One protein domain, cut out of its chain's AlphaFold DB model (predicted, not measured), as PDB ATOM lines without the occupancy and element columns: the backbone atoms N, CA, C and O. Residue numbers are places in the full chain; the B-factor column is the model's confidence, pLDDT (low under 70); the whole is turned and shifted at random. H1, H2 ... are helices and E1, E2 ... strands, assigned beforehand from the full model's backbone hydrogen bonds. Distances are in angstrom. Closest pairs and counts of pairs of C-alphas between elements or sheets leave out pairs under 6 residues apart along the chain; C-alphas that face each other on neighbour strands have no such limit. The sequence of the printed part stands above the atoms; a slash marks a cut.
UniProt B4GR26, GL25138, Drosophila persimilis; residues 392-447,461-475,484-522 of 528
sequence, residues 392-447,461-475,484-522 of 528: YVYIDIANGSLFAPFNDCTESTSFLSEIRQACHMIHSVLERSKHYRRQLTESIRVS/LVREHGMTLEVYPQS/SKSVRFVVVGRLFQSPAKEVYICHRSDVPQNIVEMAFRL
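What this domain is: This is residues 392 to 447, 461 to 475 and 484 to 522 of the 528 residues of the protein "GL25138" of Drosophila persimilis (UniProt B4GR26). A twisted sheet of five strands forms the core, with the long helix H1 running along one face and the short helix H2 over part of the other. The last part of H1, residues 438 to 447, sticks out from the body as a free arm and adds to its length. The printed part has 110 residues, in the order E1, E2, H1, E3, E4, E5, H2; the sheet's order is E2, E1, E5, E4, E3, antiparallel throughout. The class is mixed, helices and strands. The whole is only just loose, close to compact, with a radius of gyration of the C-alphas of 16.2 A and spans of 59 by 28 by 22 A.

Where its parts are: The longest strand is E4, residues 487 to 497, 33.3 A from first to last C-alpha. Beside it in the sheet are E5, residues 500 to 508, 26.6 A, and E3, residues 464 to 471, 22.6 A. E1, residues 392 to 396, starts with C-alpha 392 at (3.066, 10.516, -37.518), and E2 is residues 401 to 403. H1, residues 416 to 447, measures 45.9 A and ends with C-alpha 447 at (16.261, 43.884, -56.055). H2, residues 513 to 521, measures 12.7 A and ends with C-alpha 521 at (3.512, 20.833, -30.556).

How they stand to each other: E2 and E3 are the edge strands. E5 and E4 form a hairpin, with N 492 and O 505 2.8 A apart, within hydrogen-bond range. E4 and E3 are antiparallel at 166 degrees, with N 467 and O 491 2.8 A apart. E1 and E5 are antiparallel at 178 degrees, with N 395 and O 502 2.8 A apart. E1 and E2 form another hairpin, with N 396 and O 401 2.8 A apart. H1 is on the sheet at a height of 8.5 A, over E4 and E3 and only just over E5, where 3 of its C-alphas fall. It runs along the strands, at 23 degrees to E4 on the local plane. The closest C-alphas of H1 and E3 are those of Ile 426 and His 465, 6.0 A apart. H2 is on the opposite face at a height of 9.7 A, slantwise to the strands, at 34 degrees to E5 on the local plane. Its closest C-alphas to E5 are those of Phe 520 and Val 503, 6.8 A apart. H1 and H2 are apart. In both helices every O i to N i+4 pair is within hydrogen-bond range.

The domain as a whole: The C-alphas of Ser 447 and Ser 475, the two farthest apart, are 59.5 A from each other. Residues 448 to 460 and 476 to 483 are not printed; the C-alpha gaps across these cuts are 20.4 A and 7.8 A. The link from E2 to H1 is long, with 12 residues. The mean pLDDT of the printed part is 79.1, and it is under 70 at residues 406 to 414, 442 to 447, 473 to 475 and 484 to 485.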
ATOM      1  N   TYR A 392       2.328   9.329 -37.927       82.19
ATOM      2  CA  TYR A 392       3.066  10.516 -37.518       82.19
ATOM      3  C   TYR A 392       4.454  10.532 -38.148       82.19
ATOM      4  O   TYR A 392       5.237   9.601 -37.964       82.19
ATOM      5  N   VAL A 393       4.769  11.616 -38.854       86.50
ATOM      6  CA  VAL A 393       6.096  11.862 -39.424       86.50
ATOM      7  C   VAL A 393       6.558  13.245 -39.011       86.50
ATOM      8  O   VAL A 393       5.833  14.223 -39.171       86.50
ATOM      9  N   TYR A 394       7.778  13.334 -38.504       86.69
ATOM     10  CA  TYR A 394       8.410  14.586 -38.121       86.69
ATOM     11  C   TYR A 394       9.745  14.731 -38.840       86.69
ATOM     12  O   TYR A 394      10.614  13.866 -38.749       86.69
ATOM     13  N   ILE A 395       9.887  15.848 -39.542       89.00
ATOM     14  CA  ILE A 395      11.070  16.232 -40.296       89.00
ATOM     15  C   ILE A 395      11.693  17.430 -39.593       89.00
ATOM     16  O   ILE A 395      11.126  18.528 -39.574       89.00
ATOM     17  N   ASP A 396      12.877  17.221 -39.035       86.62
ATOM     18  CA  ASP A 396      13.741  18.290 -38.570       86.62
ATOM     19  C   ASP A 396      14.524  18.841 -39.764       86.62
ATOM     20  O   ASP A 396      15.454  18.205 -40.264       86.62
ATOM     21  N   ILE A 397      14.124  20.013 -40.258       84.81
ATOM     22  CA  ILE A 397      14.791  20.642 -41.404       84.81
ATOM     23  C   ILE A 397      16.112  21.279 -40.957       84.81
ATOM     24  O   ILE A 397      17.033  21.367 -41.761       84.81
ATOM     25  N   ALA A 398      16.212  21.714 -39.698       81.75
ATOM     26  CA  ALA A 398      17.419  22.339 -39.173       81.75
ATOM     27  C   ALA A 398      18.550  21.315 -39.012       81.75
ATOM     28  O   ALA A 398      19.672  21.576 -39.435       81.75
ATOM     29  N   ASN A 399      18.233  20.137 -38.470       80.50
ATOM     30  CA  ASN A 399      19.215  19.078 -38.234       80.50
ATOM     31  C   ASN A 399      19.261  18.023 -39.350       80.50
ATOM     32  O   ASN A 399      20.114  17.141 -39.321       80.50
ATOM     33  N   GLY A 400      18.362  18.072 -40.336       83.00
ATOM     34  CA  GLY A 400      18.312  17.087 -41.422       83.00
ATOM     35  C   GLY A 400      17.980  15.679 -40.924       83.00
ATOM     36  O   GLY A 400      18.613  14.711 -41.342       83.00
ATOM     37  N   SER A 401      17.021  15.566 -40.005       83.25
ATOM     38  CA  SER A 401      16.660  14.309 -39.344       83.25
ATOM     39  C   SER A 401      15.184  13.973 -39.515       83.25
ATOM     40  O   SER A 401      14.316  14.844 -39.486       83.25
ATOM     41  N   LEU A 402      14.899  12.685 -39.663       84.94
ATOM     42  CA  LEU A 402      13.580  12.123 -39.897       84.94
ATOM     43  C   LEU A 402      13.183  11.184 -38.759       84.94
ATOM     44  O   LEU A 402      13.860  10.204 -38.430       84.94
ATOM     45  N   PHE A 403      12.013  11.462 -38.200       81.19
ATOM     46  CA  PHE A 403      11.336  10.616 -37.237       81.19
ATOM     47  C   PHE A 403      10.052  10.105 -37.880       81.19
ATOM     48  O   PHE A 403       9.057  10.821 -37.981       81.19
ATOM     49  N   ALA A 404      10.103   8.858 -38.332       76.44
ATOM     50  CA  ALA A 404       8.989   8.145 -38.938       76.44
ATOM     51  C   ALA A 404       8.936   6.703 -38.394       76.44
ATOM     52  O   ALA A 404       9.932   6.243 -37.809       76.44
ATOM     53  N   PRO A 405       7.800   6.000 -38.549       70.25
ATOM     54  CA  PRO A 405       7.677   4.587 -38.199       70.25
ATOM     55  C   PRO A 405       8.773   3.722 -38.845       70.25
ATOM     56  O   PRO A 405       9.226   3.998 -39.956       70.25
ATOM     57  N   PHE A 406       9.227   2.682 -38.136       57.56
ATOM     58  CA  PHE A 406      10.317   1.815 -38.610       57.56
ATOM     59  C   PHE A 406       9.862   0.796 -39.661       57.56
ATOM     60  O   PHE A 406      10.641   0.475 -40.556       57.56
ATOM     61  N   ASN A 407       8.616   0.321 -39.566       56.31
ATOM     62  CA  ASN A 407       8.170  -0.878 -40.271       56.31
ATOM     63  C   ASN A 407       7.133  -0.612 -41.367       56.31
ATOM     64  O   ASN A 407       6.065  -0.054 -41.105       56.31
ATOM     65  N   ASP A 408       7.405  -1.174 -42.544       51.34
ATOM     66  CA  ASP A 408       6.440  -1.501 -43.597       51.34
ATOM     67  C   ASP A 408       5.615  -2.731 -43.209       51.34
ATOM     68  O   ASP A 408       5.650  -3.762 -43.879       51.34
ATOM     69  N   CYS A 409       4.870  -2.672 -42.104       43.16
ATOM     70  CA  CYS A 409       3.920  -3.744 -41.810       43.16
ATOM     71  C   CYS A 409       2.683  -3.587 -42.713       43.16
ATOM     72  O   CYS A 409       1.591  -3.250 -42.253       43.16
ATOM     73  N   THR A 410       2.881  -3.809 -44.014       44.84
ATOM     74  CA  THR A 410       1.857  -3.836 -45.071       44.84
ATOM     75  C   THR A 410       0.770  -4.871 -44.787       44.84
ATOM     76  O   THR A 410      -0.366  -4.700 -45.215       44.84
ATOM     77  N   GLU A 411       1.092  -5.902 -44.004       41.97
ATOM     78  CA  GLU A 411       0.162  -6.941 -43.552       41.97
ATOM     79  C   GLU A 411      -0.876  -6.422 -42.536       41.97
ATOM     80  O   GLU A 411      -1.960  -6.987 -42.429       41.97
ATOM     81  N   SER A 412      -0.588  -5.342 -41.793       48.38
ATOM     82  CA  SER A 412      -1.418  -4.934 -40.641       48.38
ATOM     83  C   SER A 412      -2.424  -3.812 -40.915       48.38
ATOM     84  O   SER A 412      -3.356  -3.629 -40.132       48.38
ATOM     85  N   THR A 413      -2.277  -3.039 -42.000       58.22
ATOM     86  CA  THR A 413      -3.087  -1.821 -42.201       58.22
ATOM     87  C   THR A 413      -3.488  -1.614 -43.660       58.22
ATOM     88  O   THR A 413      -2.706  -1.188 -44.503       58.22
ATOM     89  N   SER A 414      -4.767  -1.858 -43.953       63.50
ATOM     90  CA  SER A 414      -5.359  -1.805 -45.300       63.50
ATOM     91  C   SER A 414      -5.411  -0.415 -45.953       63.50
ATOM     92  O   SER A 414      -5.965  -0.291 -47.038       63.50
ATOM     93  N   PHE A 415      -4.879   0.624 -45.299       77.06
ATOM     94  CA  PHE A 415      -4.971   2.020 -45.743       77.06
ATOM     95  C   PHE A 415      -3.673   2.834 -45.566       77.06
ATOM     96  O   PHE A 415      -3.671   4.059 -45.720       77.06
ATOM     97  N   LEU A 416      -2.554   2.187 -45.208       78.00
ATOM     98  CA  LEU A 416      -1.265   2.869 -45.026       78.00
ATOM     99  C   LEU A 416      -0.750   3.480 -46.336       78.00
ATOM    100  O   LEU A 416      -0.174   4.567 -46.328       78.00
ATOM    101  N   SER A 417      -0.999   2.818 -47.464       77.75
ATOM    102  CA  SER A 417      -0.691   3.334 -48.799       77.75
ATOM    103  C   SER A 417      -1.353   4.676 -49.081       77.75
ATOM    104  O   SER A 417      -0.700   5.608 -49.540       77.75
ATOM    105  N   GLU A 418      -2.636   4.792 -48.766       83.62
ATOM    106  CA  GLU A 418      -3.455   5.977 -48.978       83.62
ATOM    107  C   GLU A 418      -2.991   7.117 -48.070       83.62
ATOM    108  O   GLU A 418      -2.911   8.266 -48.508       83.62
ATOM    109  N   ILE A 419      -2.609   6.802 -46.825       84.44
ATOM    110  CA  ILE A 419      -1.990   7.772 -45.911       84.44
ATOM    111  C   ILE A 419      -0.673   8.291 -46.496       84.44
ATOM    112  O   ILE A 419      -0.480   9.504 -46.585       84.44
ATOM    113  N   ARG A 420       0.228   7.398 -46.923       84.00
ATOM    114  CA  ARG A 420       1.530   7.774 -47.497       84.00
ATOM    115  C   ARG A 420       1.370   8.588 -48.782       84.00
ATOM    116  O   ARG A 420       2.058   9.594 -48.960       84.00
ATOM    117  N   GLN A 421       0.410   8.229 -49.634       83.50
ATOM    118  CA  GLN A 421       0.080   8.984 -50.842       83.50
ATOM    119  C   GLN A 421      -0.435  10.393 -50.510       83.50
ATOM    120  O   GLN A 421      -0.016  11.370 -51.136       83.50
ATOM    121  N   ALA A 422      -1.294  10.528 -49.495       87.88
ATOM    122  CA  ALA A 422      -1.750  11.829 -49.013       87.88
ATOM    123  C   ALA A 422      -0.594  12.674 -48.453       87.88
ATOM    124  O   ALA A 422      -0.463  13.845 -48.817       87.88
ATOM    125  N   CYS A 423       0.292  12.084 -47.642       88.94
ATOM    126  CA  CYS A 423       1.505  12.747 -47.159       88.94
ATOM    127  C   CYS A 423       2.366  13.264 -48.319       88.94
ATOM    128  O   CYS A 423       2.796  14.417 -48.287       88.94
ATOM    129  N   HIS A 424       2.548  12.466 -49.373       86.56
ATOM    130  CA  HIS A 424       3.317  12.857 -50.554       86.56
ATOM    131  C   HIS A 424       2.692  14.041 -51.319       86.56
ATOM    132  O   HIS A 424       3.388  14.995 -51.686       86.56
ATOM    133  N   MET A 425       1.369  14.030 -51.520       86.06
ATOM    134  CA  MET A 425       0.657  15.147 -52.152       86.06
ATOM    135  C   MET A 425       0.778  16.434 -51.329       86.06
ATOM    136  O   MET A 425       1.081  17.496 -51.881       86.06
ATOM    137  N   ILE A 426       0.604  16.337 -50.008       90.56
ATOM    138  CA  ILE A 426       0.769  17.467 -49.090       90.56
ATOM    139  C   ILE A 426       2.213  17.986 -49.127       90.56
ATOM    140  O   ILE A 426       2.421  19.191 -49.267       90.56
ATOM    141  N   HIS A 427       3.211  17.097 -49.074       89.38
ATOM    142  CA  HIS A 427       4.625  17.462 -49.169       89.38
ATOM    143  C   HIS A 427       4.928  18.251 -50.440       89.38
ATOM    144  O   HIS A 427       5.521  19.321 -50.367       89.38
ATOM    145  N   SER A 428       4.409  17.812 -51.589       86.38
ATOM    146  CA  SER A 428       4.580  18.519 -52.863       86.38
ATOM    147  C   SER A 428       4.022  19.953 -52.832       86.38
ATOM    148  O   SER A 428       4.595  20.864 -53.432       86.38
ATOM    149  N   VAL A 429       2.899  20.181 -52.139       88.94
ATOM    150  CA  VAL A 429       2.307  21.522 -51.958       88.94
ATOM    151  C   VAL A 429       3.173  22.391 -51.040       88.94
ATOM    152  O   VAL A 429       3.434  23.563 -51.345       88.94
ATOM    153  N   LEU A 430       3.638  21.824 -49.926       88.75
ATOM    154  CA  LEU A 430       4.483  22.524 -48.959       88.75
ATOM    155  C   LEU A 430       5.868  22.833 -49.541       88.75
ATOM    156  O   LEU A 430       6.381  23.935 -49.348       88.75
ATOM    157  N   GLU A 431       6.451  21.930 -50.325       84.56
ATOM    158  CA  GLU A 431       7.748  22.115 -50.974       84.56
ATOM    159  C   GLU A 431       7.704  23.183 -52.069       84.56
ATOM    160  O   GLU A 431       8.568  24.062 -52.094       84.56
ATOM    161  N   ARG A 432       6.640  23.223 -52.884       83.94
ATOM    162  CA  ARG A 432       6.387  24.353 -53.798       83.94
ATOM    163  C   ARG A 432       6.339  25.686 -53.050       83.94
ATOM    164  O   ARG A 432       6.924  26.670 -53.503       83.94
ATOM    165  N   SER A 433       5.719  25.707 -51.869       84.81
ATOM    166  CA  SER A 433       5.688  26.896 -51.011       84.81
ATOM    167  C   SER A 433       7.080  27.252 -50.463       84.81
ATOM    168  O   SER A 433       7.454  28.425 -50.452       84.81
ATOM    169  N   LYS A 434       7.900  26.271 -50.056       83.81
ATOM    170  CA  LYS A 434       9.303  26.506 -49.651       83.81
ATOM    171  C   LYS A 434      10.121  27.097 -50.800       83.81
ATOM    172  O   LYS A 434      10.826  28.083 -50.595       83.81
ATOM    173  N   HIS A 435      10.016  26.515 -51.993       81.81
ATOM    174  CA  HIS A 435      10.755  26.943 -53.176       81.81
ATOM    175  C   HIS A 435      10.390  28.372 -53.585       81.81
ATOM    176  O   HIS A 435      11.275  29.211 -53.743       81.81
ATOM    177  N   TYR A 436       9.093  28.682 -53.654       81.00
ATOM    178  CA  TYR A 436       8.630  30.034 -53.956       81.00
ATOM    179  C   TYR A 436       9.119  31.051 -52.918       81.00
ATOM    180  O   TYR A 436       9.594  32.124 -53.275       81.00
ATOM    181  N   ARG A 437       9.099  30.696 -51.624       79.19
ATOM    182  CA  ARG A 437       9.643  31.555 -50.561       79.19
ATOM    183  C   ARG A 437      11.138  31.818 -50.741       79.19
ATOM    184  O   ARG A 437      11.555  32.957 -50.585       79.19
ATOM    185  N   ARG A 438      11.936  30.792 -51.062       78.69
ATOM    186  CA  ARG A 438      13.378  30.947 -51.331       78.69
ATOM    187  C   ARG A 438      13.616  31.898 -52.505       78.69
ATOM    188  O   ARG A 438      14.416  32.815 -52.371       78.69
ATOM    189  N   GLN A 439      12.874  31.727 -53.600       76.94
ATOM    190  CA  GLN A 439      12.947  32.622 -54.760       76.94
ATOM    191  C   GLN A 439      12.552  34.059 -54.418       76.94
ATOM    192  O   GLN A 439      13.193  34.983 -54.904       76.94
ATOM    193  N   LEU A 440      11.535  34.256 -53.573       75.06
ATOM    194  CA  LEU A 440      11.115  35.585 -53.130       75.06
ATOM    195  C   LEU A 440      12.191  36.262 -52.269       75.06
ATOM    196  O   LEU A 440      12.478  37.438 -52.445       75.06
ATOM    197  N   THR A 441      12.808  35.527 -51.342       70.06
ATOM    198  CA  THR A 441      13.900  36.061 -50.515       70.06
ATOM    199  C   THR A 441      15.117  36.420 -51.368       70.06
ATOM    200  O   THR A 441      15.732  37.460 -51.145       70.06
ATOM    201  N   GLU A 442      15.451  35.587 -52.354       69.00
ATOM    202  CA  GLU A 442      16.577  35.831 -53.256       69.00
ATOM    203  C   GLU A 442      16.300  37.000 -54.212       69.00
ATOM    204  O   GLU A 442      17.150  37.866 -54.391       69.00
ATOM    205  N   SER A 443      15.082  37.107 -54.753       60.94
ATOM    206  CA  SER A 443      14.696  38.240 -55.597       60.94
ATOM    207  C   SER A 443      14.666  39.554 -54.819       60.94
ATOM    208  O   SER A 443      15.097  40.573 -55.350       60.94
ATOM    209  N   ILE A 444      14.255  39.538 -53.545       61.00
ATOM    210  CA  ILE A 444      14.353  40.703 -52.659       61.00
ATOM    211  C   ILE A 444      15.824  41.098 -52.468       61.00
ATOM    212  O   ILE A 444      16.150  42.265 -52.671       61.00
ATOM    213  N   ARG A 445      16.723  40.147 -52.168       58.44
ATOM    214  CA  ARG A 445      18.171  40.412 -52.027       58.44
ATOM    215  C   ARG A 445      18.788  41.019 -53.289       58.44
ATOM    216  O   ARG A 445      19.571  41.956 -53.182       58.44
ATOM    217  N   VAL A 446      18.406  40.531 -54.468       58.34
ATOM    218  CA  VAL A 446      18.893  41.048 -55.758       58.34
ATOM    219  C   VAL A 446      18.260  42.408 -56.102       58.34
ATOM    220  O   VAL A 446      18.944  43.286 -56.623       58.34
ATOM    221  N   SER A 447      16.984  42.632 -55.765       52.59
ATOM    222  CA  SER A 447      16.261  43.884 -56.055       52.59
ATOM    223  C   SER A 447      16.690  45.078 -55.198       52.59
ATOM    224  O   SER A 447      16.538  46.218 -55.626       52.59
ATOM    225  N   LEU A 461       1.539  31.748 -49.218       80.94
ATOM    226  CA  LEU A 461       2.411  30.600 -49.002       80.94
ATOM    227  C   LEU A 461       1.685  29.594 -48.109       80.94
ATOM    228  O   LEU A 461       1.428  29.882 -46.938       80.94
ATOM    229  N   VAL A 462       1.405  28.405 -48.638       85.25
ATOM    230  CA  VAL A 462       0.738  27.348 -47.876       85.25
ATOM    231  C   VAL A 462       1.674  26.886 -46.760       85.25
ATOM    232  O   VAL A 462       2.782  26.406 -47.007       85.25
ATOM    233  N   ARG A 463       1.252  27.089 -45.509       89.06
ATOM    234  CA  ARG A 463       1.955  26.598 -44.310       89.06
ATOM    235  C   ARG A 463       1.350  25.310 -43.771       89.06
ATOM    236  O   ARG A 463       2.010  24.612 -43.016       89.06
ATOM    237  N   GLU A 464       0.119  25.008 -44.154       92.44
ATOM    238  CA  GLU A 464      -0.613  23.832 -43.718       92.44
ATOM    239  C   GLU A 464      -1.527  23.363 -44.841       92.44
ATOM    240  O   GLU A 464      -2.163  24.180 -45.510       92.44
ATOM    241  N   HIS A 465      -1.583  22.053 -45.050       92.75
ATOM    242  CA  HIS A 465      -2.500  21.442 -45.996       92.75
ATOM    243  C   HIS A 465      -3.053  20.148 -45.403       92.75
ATOM    244  O   HIS A 465      -2.301  19.343 -44.852       92.75
ATOM    245  N   GLY A 466      -4.368  19.972 -45.503       92.88
ATOM    246  CA  GLY A 466      -5.087  18.824 -44.970       92.88
ATOM    247  C   GLY A 466      -5.897  18.122 -46.053       92.88
ATOM    248  O   GLY A 466      -6.461  18.774 -46.930       92.88
ATOM    249  N   MET A 467      -5.967  16.798 -45.977       92.94
ATOM    250  CA  MET A 467      -6.756  15.945 -46.859       92.94
ATOM    251  C   MET A 467      -7.622  15.013 -46.018       92.94
ATOM    252  O   MET A 467      -7.114  14.308 -45.150       92.94
ATOM    253  N   THR A 468      -8.924  14.984 -46.292       91.88
ATOM    254  CA  THR A 468      -9.842  14.001 -45.704       91.88
ATOM    255  C   THR A 468     -10.002  12.851 -46.682       91.88
ATOM    256  O   THR A 468     -10.388  13.073 -47.829       91.88
ATOM    257  N   LEU A 469      -9.730  11.634 -46.225       89.69
ATOM    258  CA  LEU A 469      -9.834  10.420 -47.019       89.69
ATOM    259  C   LEU A 469     -10.948   9.533 -46.474       89.69
ATOM    260  O   LEU A 469     -11.182   9.460 -45.265       89.69
ATOM    261  N   GLU A 470     -11.625   8.855 -47.390       88.75
ATOM    262  CA  GLU A 470     -12.587   7.802 -47.102       88.75
ATOM    263  C   GLU A 470     -12.181   6.574 -47.914       88.75
ATOM    264  O   GLU A 470     -12.226   6.593 -49.144       88.75
ATOM    265  N   VAL A 471     -11.712   5.539 -47.220       83.69
ATOM    266  CA  VAL A 471     -11.158   4.326 -47.827       83.69
ATOM    267  C   VAL A 471     -12.125   3.170 -47.613       83.69
ATOM    268  O   VAL A 471     -12.662   2.979 -46.520       83.69
ATOM    269  N   TYR A 472     -12.338   2.391 -48.668       80.31
ATOM    270  CA  TYR A 472     -13.179   1.200 -48.655       80.31
ATOM    271  C   TYR A 472     -12.263  -0.027 -48.611       80.31
ATOM    272  O   TYR A 472     -11.550  -0.268 -49.588       80.31
ATOM    273  N   PRO A 473     -12.239  -0.796 -47.505       67.38
ATOM    274  CA  PRO A 473     -11.387  -1.973 -47.415       67.38
ATOM    275  C   PRO A 473     -11.787  -2.977 -48.500       67.38
ATOM    276  O   PRO A 473     -12.941  -3.404 -48.555       67.38
ATOM    277  N   GLN A 474     -10.852  -3.373 -49.363       59.50
ATOM    278  CA  GLN A 474     -11.115  -4.435 -50.331       59.50
ATOM    279  C   GLN A 474     -11.170  -5.781 -49.594       59.50
ATOM    280  O   GLN A 474     -10.146  -6.296 -49.149       59.50
ATOM    281  N   SER A 475     -12.370  -6.360 -49.467       50.62
ATOM    282  CA  SER A 475     -12.537  -7.748 -49.028       50.62
ATOM    283  C   SER A 475     -11.887  -8.674 -50.056       50.62
ATOM    284  O   SER A 475     -12.448  -8.929 -51.122       50.62
ATOM    285  N   SER A 484     -18.957  -3.503 -45.813       52.06
ATOM    286  CA  SER A 484     -17.621  -3.023 -45.471       52.06
ATOM    287  C   SER A 484     -17.758  -1.552 -45.083       52.06
ATOM    288  O   SER A 484     -17.960  -0.697 -45.948       52.06
ATOM    289  N   LYS A 485     -17.745  -1.251 -43.780       66.12
ATOM    290  CA  LYS A 485     -17.807   0.132 -43.295       66.12
ATOM    291  C   LYS A 485     -16.605   0.890 -43.858       66.12
ATOM    292  O   LYS A 485     -15.475   0.424 -43.714       66.12
ATOM    293  N   SER A 486     -16.854   2.028 -44.502       77.06
ATOM    294  CA  SER A 486     -15.787   2.920 -44.948       77.06
ATOM    295  C   SER A 486     -15.017   3.457 -43.739       77.06
ATOM    296  O   SER A 486     -15.585   3.710 -42.673       77.06
ATOM    297  N   VAL A 487     -13.700   3.597 -43.888       81.88
ATOM    298  CA  VAL A 487     -12.826   4.179 -42.865       81.88
ATOM    299  C   VAL A 487     -12.519   5.612 -43.267       81.88
ATOM    300  O   VAL A 487     -12.022   5.858 -44.365       81.88
ATOM    301  N   ARG A 488     -12.801   6.566 -42.370       86.75
ATOM    302  CA  ARG A 488     -12.592   7.996 -42.614       86.75
ATOM    303  C   ARG A 488     -11.529   8.590 -41.702       86.75
ATOM    304  O   ARG A 488     -11.701   8.629 -40.479       86.75
ATOM    305  N   PHE A 489     -10.483   9.140 -42.303       88.75
ATOM    306  CA  PHE A 489      -9.368   9.775 -41.606       88.75
ATOM    307  C   PHE A 489      -8.945  11.076 -42.287       88.75
ATOM    308  O   PHE A 489      -9.350  11.375 -43.411       88.75
ATOM    309  N   VAL A 490      -8.162  11.876 -41.572       90.81
ATOM    310  CA  VAL A 490      -7.643  13.162 -42.032       90.81
ATOM    311  C   VAL A 490      -6.128  13.127 -41.925       90.81
ATOM    312  O   VAL A 490      -5.591  12.750 -40.887       90.81
ATOM    313  N   VAL A 491      -5.447  13.523 -42.996       92.44
ATOM    314  CA  VAL A 491      -3.994  13.694 -43.044       92.44
ATOM    315  C   VAL A 491      -3.701  15.180 -43.133       92.44
ATOM    316  O   VAL A 491      -4.191  15.845 -44.041       92.44
ATOM    317  N   VAL A 492      -2.905  15.709 -42.210       93.38
ATOM    318  CA  VAL A 492      -2.517  17.123 -42.170       93.38
ATOM    319  C   VAL A 492      -1.001  17.225 -42.161       93.38
ATOM    320  O   VAL A 492      -0.344  16.592 -41.339       93.38
ATOM    321  N   GLY A 493      -0.448  18.035 -43.060       93.81
ATOM    322  CA  GLY A 493       0.962  18.414 -43.062       93.81
ATOM    323  C   GLY A 493       1.122  19.896 -42.747       93.81
ATOM    324  O   GLY A 493       0.393  20.726 -43.294       93.81
ATOM    325  N   ARG A 494       2.081  20.237 -41.883       92.25
ATOM    326  CA  ARG A 494       2.332  21.611 -41.432       92.25
ATOM    327  C   ARG A 494       3.819  21.951 -41.468       92.25
ATOM    328  O   ARG A 494       4.653  21.194 -40.978       92.25
ATOM    329  N   LEU A 495       4.130  23.130 -42.001       90.12
ATOM    330  CA  LEU A 495       5.464  23.713 -42.099       90.12
ATOM    331  C   LEU A 495       5.660  24.810 -41.045       90.12
ATOM    332  O   LEU A 495       4.966  25.829 -41.042       90.12
ATOM    333  N   PHE A 496       6.683  24.644 -40.215       87.69
ATOM    334  CA  PHE A 496       7.107  25.596 -39.196       87.69
ATOM    335  C   PHE A 496       8.392  26.311 -39.620       87.69
ATOM    336  O   PHE A 496       9.202  25.774 -40.375       87.69
ATOM    337  N   GLN A 497       8.566  27.546 -39.149       80.50
ATOM    338  CA  GLN A 497       9.732  28.377 -39.470       80.50
ATOM    339  C   GLN A 497      10.758  28.443 -38.333       80.50
ATOM    340  O   GLN A 497      11.943  28.568 -38.614       80.50
ATOM    341  N   SER A 498      10.313  28.371 -37.076       79.00
ATOM    342  CA  SER A 498      11.171  28.518 -35.897       79.00
ATOM    343  C   SER A 498      10.750  27.533 -34.795       79.00
ATOM    344  O   SER A 498       9.745  27.789 -34.127       79.00
ATOM    345  N   PRO A 499      11.474  26.413 -34.602       79.44
ATOM    346  CA  PRO A 499      12.517  25.897 -35.494       79.44
ATOM    347  C   PRO A 499      11.941  25.483 -36.860       79.44
ATOM    348  O   PRO A 499      10.735  25.248 -36.998       79.44
ATOM    349  N   ALA A 500      12.794  25.421 -37.883       84.56
ATOM    350  CA  ALA A 500      12.394  24.951 -39.205       84.56
ATOM    351  C   ALA A 500      12.103  23.444 -39.138       84.56
ATOM    352  O   ALA A 500      13.014  22.631 -39.007       84.56
ATOM    353  N   LYS A 501      10.826  23.072 -39.211       88.88
ATOM    354  CA  LYS A 501      10.383  21.674 -39.170       88.88
ATOM    355  C   LYS A 501       9.136  21.463 -40.014       88.88
ATOM    356  O   LYS A 501       8.378  22.403 -40.261       88.88
ATOM    357  N   GLU A 502       8.906  20.230 -40.426       91.38
ATOM    358  CA  GLU A 502       7.706  19.816 -41.147       91.38
ATOM    359  C   GLU A 502       7.125  18.565 -40.490       91.38
ATOM    360  O   GLU A 502       7.854  17.635 -40.165       91.38
ATOM    361  N   VAL A 503       5.822  18.572 -40.223       90.62
ATOM    362  CA  VAL A 503       5.160  17.513 -39.450       90.62
ATOM    363  C   VAL A 503       3.925  17.039 -40.195       90.62
ATOM    364  O   VAL A 503       3.136  17.870 -40.644       90.62
ATOM    365  N   TYR A 504       3.749  15.723 -40.284       90.31
ATOM    366  CA  TYR A 504       2.577  15.063 -40.849       90.31
ATOM    367  C   TYR A 504       1.879  14.244 -39.788       90.31
ATOM    368  O   TYR A 504       2.511  13.479 -39.060       90.31
ATOM    369  N   ILE A 505       0.563  14.389 -39.737       89.12
ATOM    370  CA  ILE A 505      -0.290  13.722 -38.767       89.12
ATOM    371  C   ILE A 505      -1.475  13.147 -39.527       89.12
ATOM    372  O   ILE A 505      -2.234  13.891 -40.141       89.12
ATOM    373  N   CYS A 506      -1.644  11.830 -39.477       87.75
ATOM    374  CA  CYS A 506      -2.905  11.190 -39.809       87.75
ATOM    375  C   CYS A 506      -3.669  10.946 -38.516       87.75
ATOM    376  O   CYS A 506      -3.115  10.421 -37.553       87.75
ATOM    377  N   HIS A 507      -4.939  11.319 -38.480       86.31
ATOM    378  CA  HIS A 507      -5.806  11.082 -37.339       86.31
ATOM    379  C   HIS A 507      -7.211  10.704 -37.797       86.31
ATOM    380  O   HIS A 507      -7.621  10.966 -38.929       86.31
ATOM    381  N   ARG A 508      -7.982  10.076 -36.909       82.00
ATOM    382  CA  ARG A 508      -9.390   9.790 -37.200       82.00
ATOM    383  C   ARG A 508     -10.188  11.089 -37.354       82.00
ATOM    384  O   ARG A 508      -9.877  12.107 -36.737       82.00
ATOM    385  N   SER A 509     -11.250  11.040 -38.152       83.06
ATOM    386  CA  SER A 509     -12.115  12.204 -38.404       83.06
ATOM    387  C   SER A 509     -12.911  12.685 -37.179       83.06
ATOM    388  O   SER A 509     -13.391  13.812 -37.180       83.06
ATOM    389  N   ASP A 510     -13.024  11.868 -36.129       81.44
ATOM    390  CA  ASP A 510     -13.732  12.176 -34.880       81.44
ATOM    391  C   ASP A 510     -12.848  12.836 -33.805       81.44
ATOM    392  O   ASP A 510     -13.310  13.085 -32.691       81.44
ATOM    393  N   VAL A 511     -11.580  13.121 -34.116       80.81
ATOM    394  CA  VAL A 511     -10.620  13.682 -33.158       80.81
ATOM    395  C   VAL A 511     -10.821  15.196 -33.012       80.81
ATOM    396  O   VAL A 511     -10.755  15.918 -34.007       80.81
ATOM    397  N   PRO A 512     -11.011  15.711 -31.783       80.25
ATOM    398  CA  PRO A 512     -11.069  17.146 -31.519       80.25
ATOM    399  C   PRO A 512      -9.800  17.901 -31.951       80.25
ATOM    400  O   PRO A 512      -8.680  17.453 -31.690       80.25
ATOM    401  N   GLN A 513      -9.968  19.094 -32.534       80.50
ATOM    402  CA  GLN A 513      -8.862  19.912 -33.063       80.50
ATOM    403  C   GLN A 513      -7.766  20.197 -32.025       80.50
ATOM    404  O   GLN A 513      -6.586  20.187 -32.355       80.50
ATOM    405  N   ASN A 514      -8.120  20.423 -30.757       77.12
ATOM    406  CA  ASN A 514      -7.143  20.690 -29.693       77.12
ATOM    407  C   ASN A 514      -6.148  19.532 -29.491       77.12
ATOM    408  O   ASN A 514      -4.983  19.784 -29.198       77.12
ATOM    409  N   ILE A 515      -6.578  18.280 -29.673       75.81
ATOM    410  CA  ILE A 515      -5.700  17.104 -29.580       75.81
ATOM    411  C   ILE A 515      -4.736  17.067 -30.772       75.81
ATOM    412  O   ILE A 515      -3.550  16.787 -30.600       75.81
ATOM    413  N   VAL A 516      -5.221  17.413 -31.967       80.56
ATOM    414  CA  VAL A 516      -4.392  17.522 -33.178       80.56
ATOM    415  C   VAL A 516      -3.338  18.624 -33.013       80.56
ATOM    416  O   VAL A 516      -2.160  18.409 -33.300       80.56
ATOM    417  N   GLU A 517      -3.719  19.777 -32.458       83.69
ATOM    418  CA  GLU A 517      -2.786  20.872 -32.161       83.69
ATOM    419  C   GLU A 517      -1.705  20.477 -31.148       83.69
ATOM    420  O   GLU A 517      -0.546  20.869 -31.293       83.69
ATOM    421  N   MET A 518      -2.050  19.671 -30.140       76.69
ATOM    422  CA  MET A 518      -1.063  19.136 -29.199       76.69
ATOM    423  C   MET A 518      -0.052  18.220 -29.891       76.69
ATOM    424  O   MET A 518       1.139  18.312 -29.602       76.69
ATOM    425  N   ALA A 519      -0.491  17.401 -30.850       77.06
ATOM    426  CA  ALA A 519       0.406  16.537 -31.610       77.06
ATOM    427  C   ALA A 519       1.396  17.342 -32.480       77.06
ATOM    428  O   ALA A 519       2.568  16.989 -32.562       77.06
ATOM    429  N   PHE A 520       0.988  18.487 -33.035       81.88
ATOM    430  CA  PHE A 520       1.890  19.405 -33.748       81.88
ATOM    431  C   PHE A 520       2.914  20.120 -32.851       81.88
ATOM    432  O   PHE A 520       3.974  20.560 -33.319       81.88
ATOM    433  N   ARG A 521       2.601  20.263 -31.560       78.06
ATOM    434  CA  ARG A 521       3.512  20.833 -30.556       78.06
ATOM    435  C   ARG A 521       4.550  19.833 -30.065       78.06
ATOM    436  O   ARG A 521       5.530  20.258 -29.455       78.06
ATOM    437  N   LEU A 522       4.387  18.545 -30.373       73.56
ATOM    438  CA  LEU A 522       5.429  17.565 -30.113       73.56
ATOM    439  C   LEU A 522       6.691  17.979 -30.867       73.56
ATOM    440  O   LEU A 522       6.692  18.331 -32.052       73.56
TER     441      LEU A 522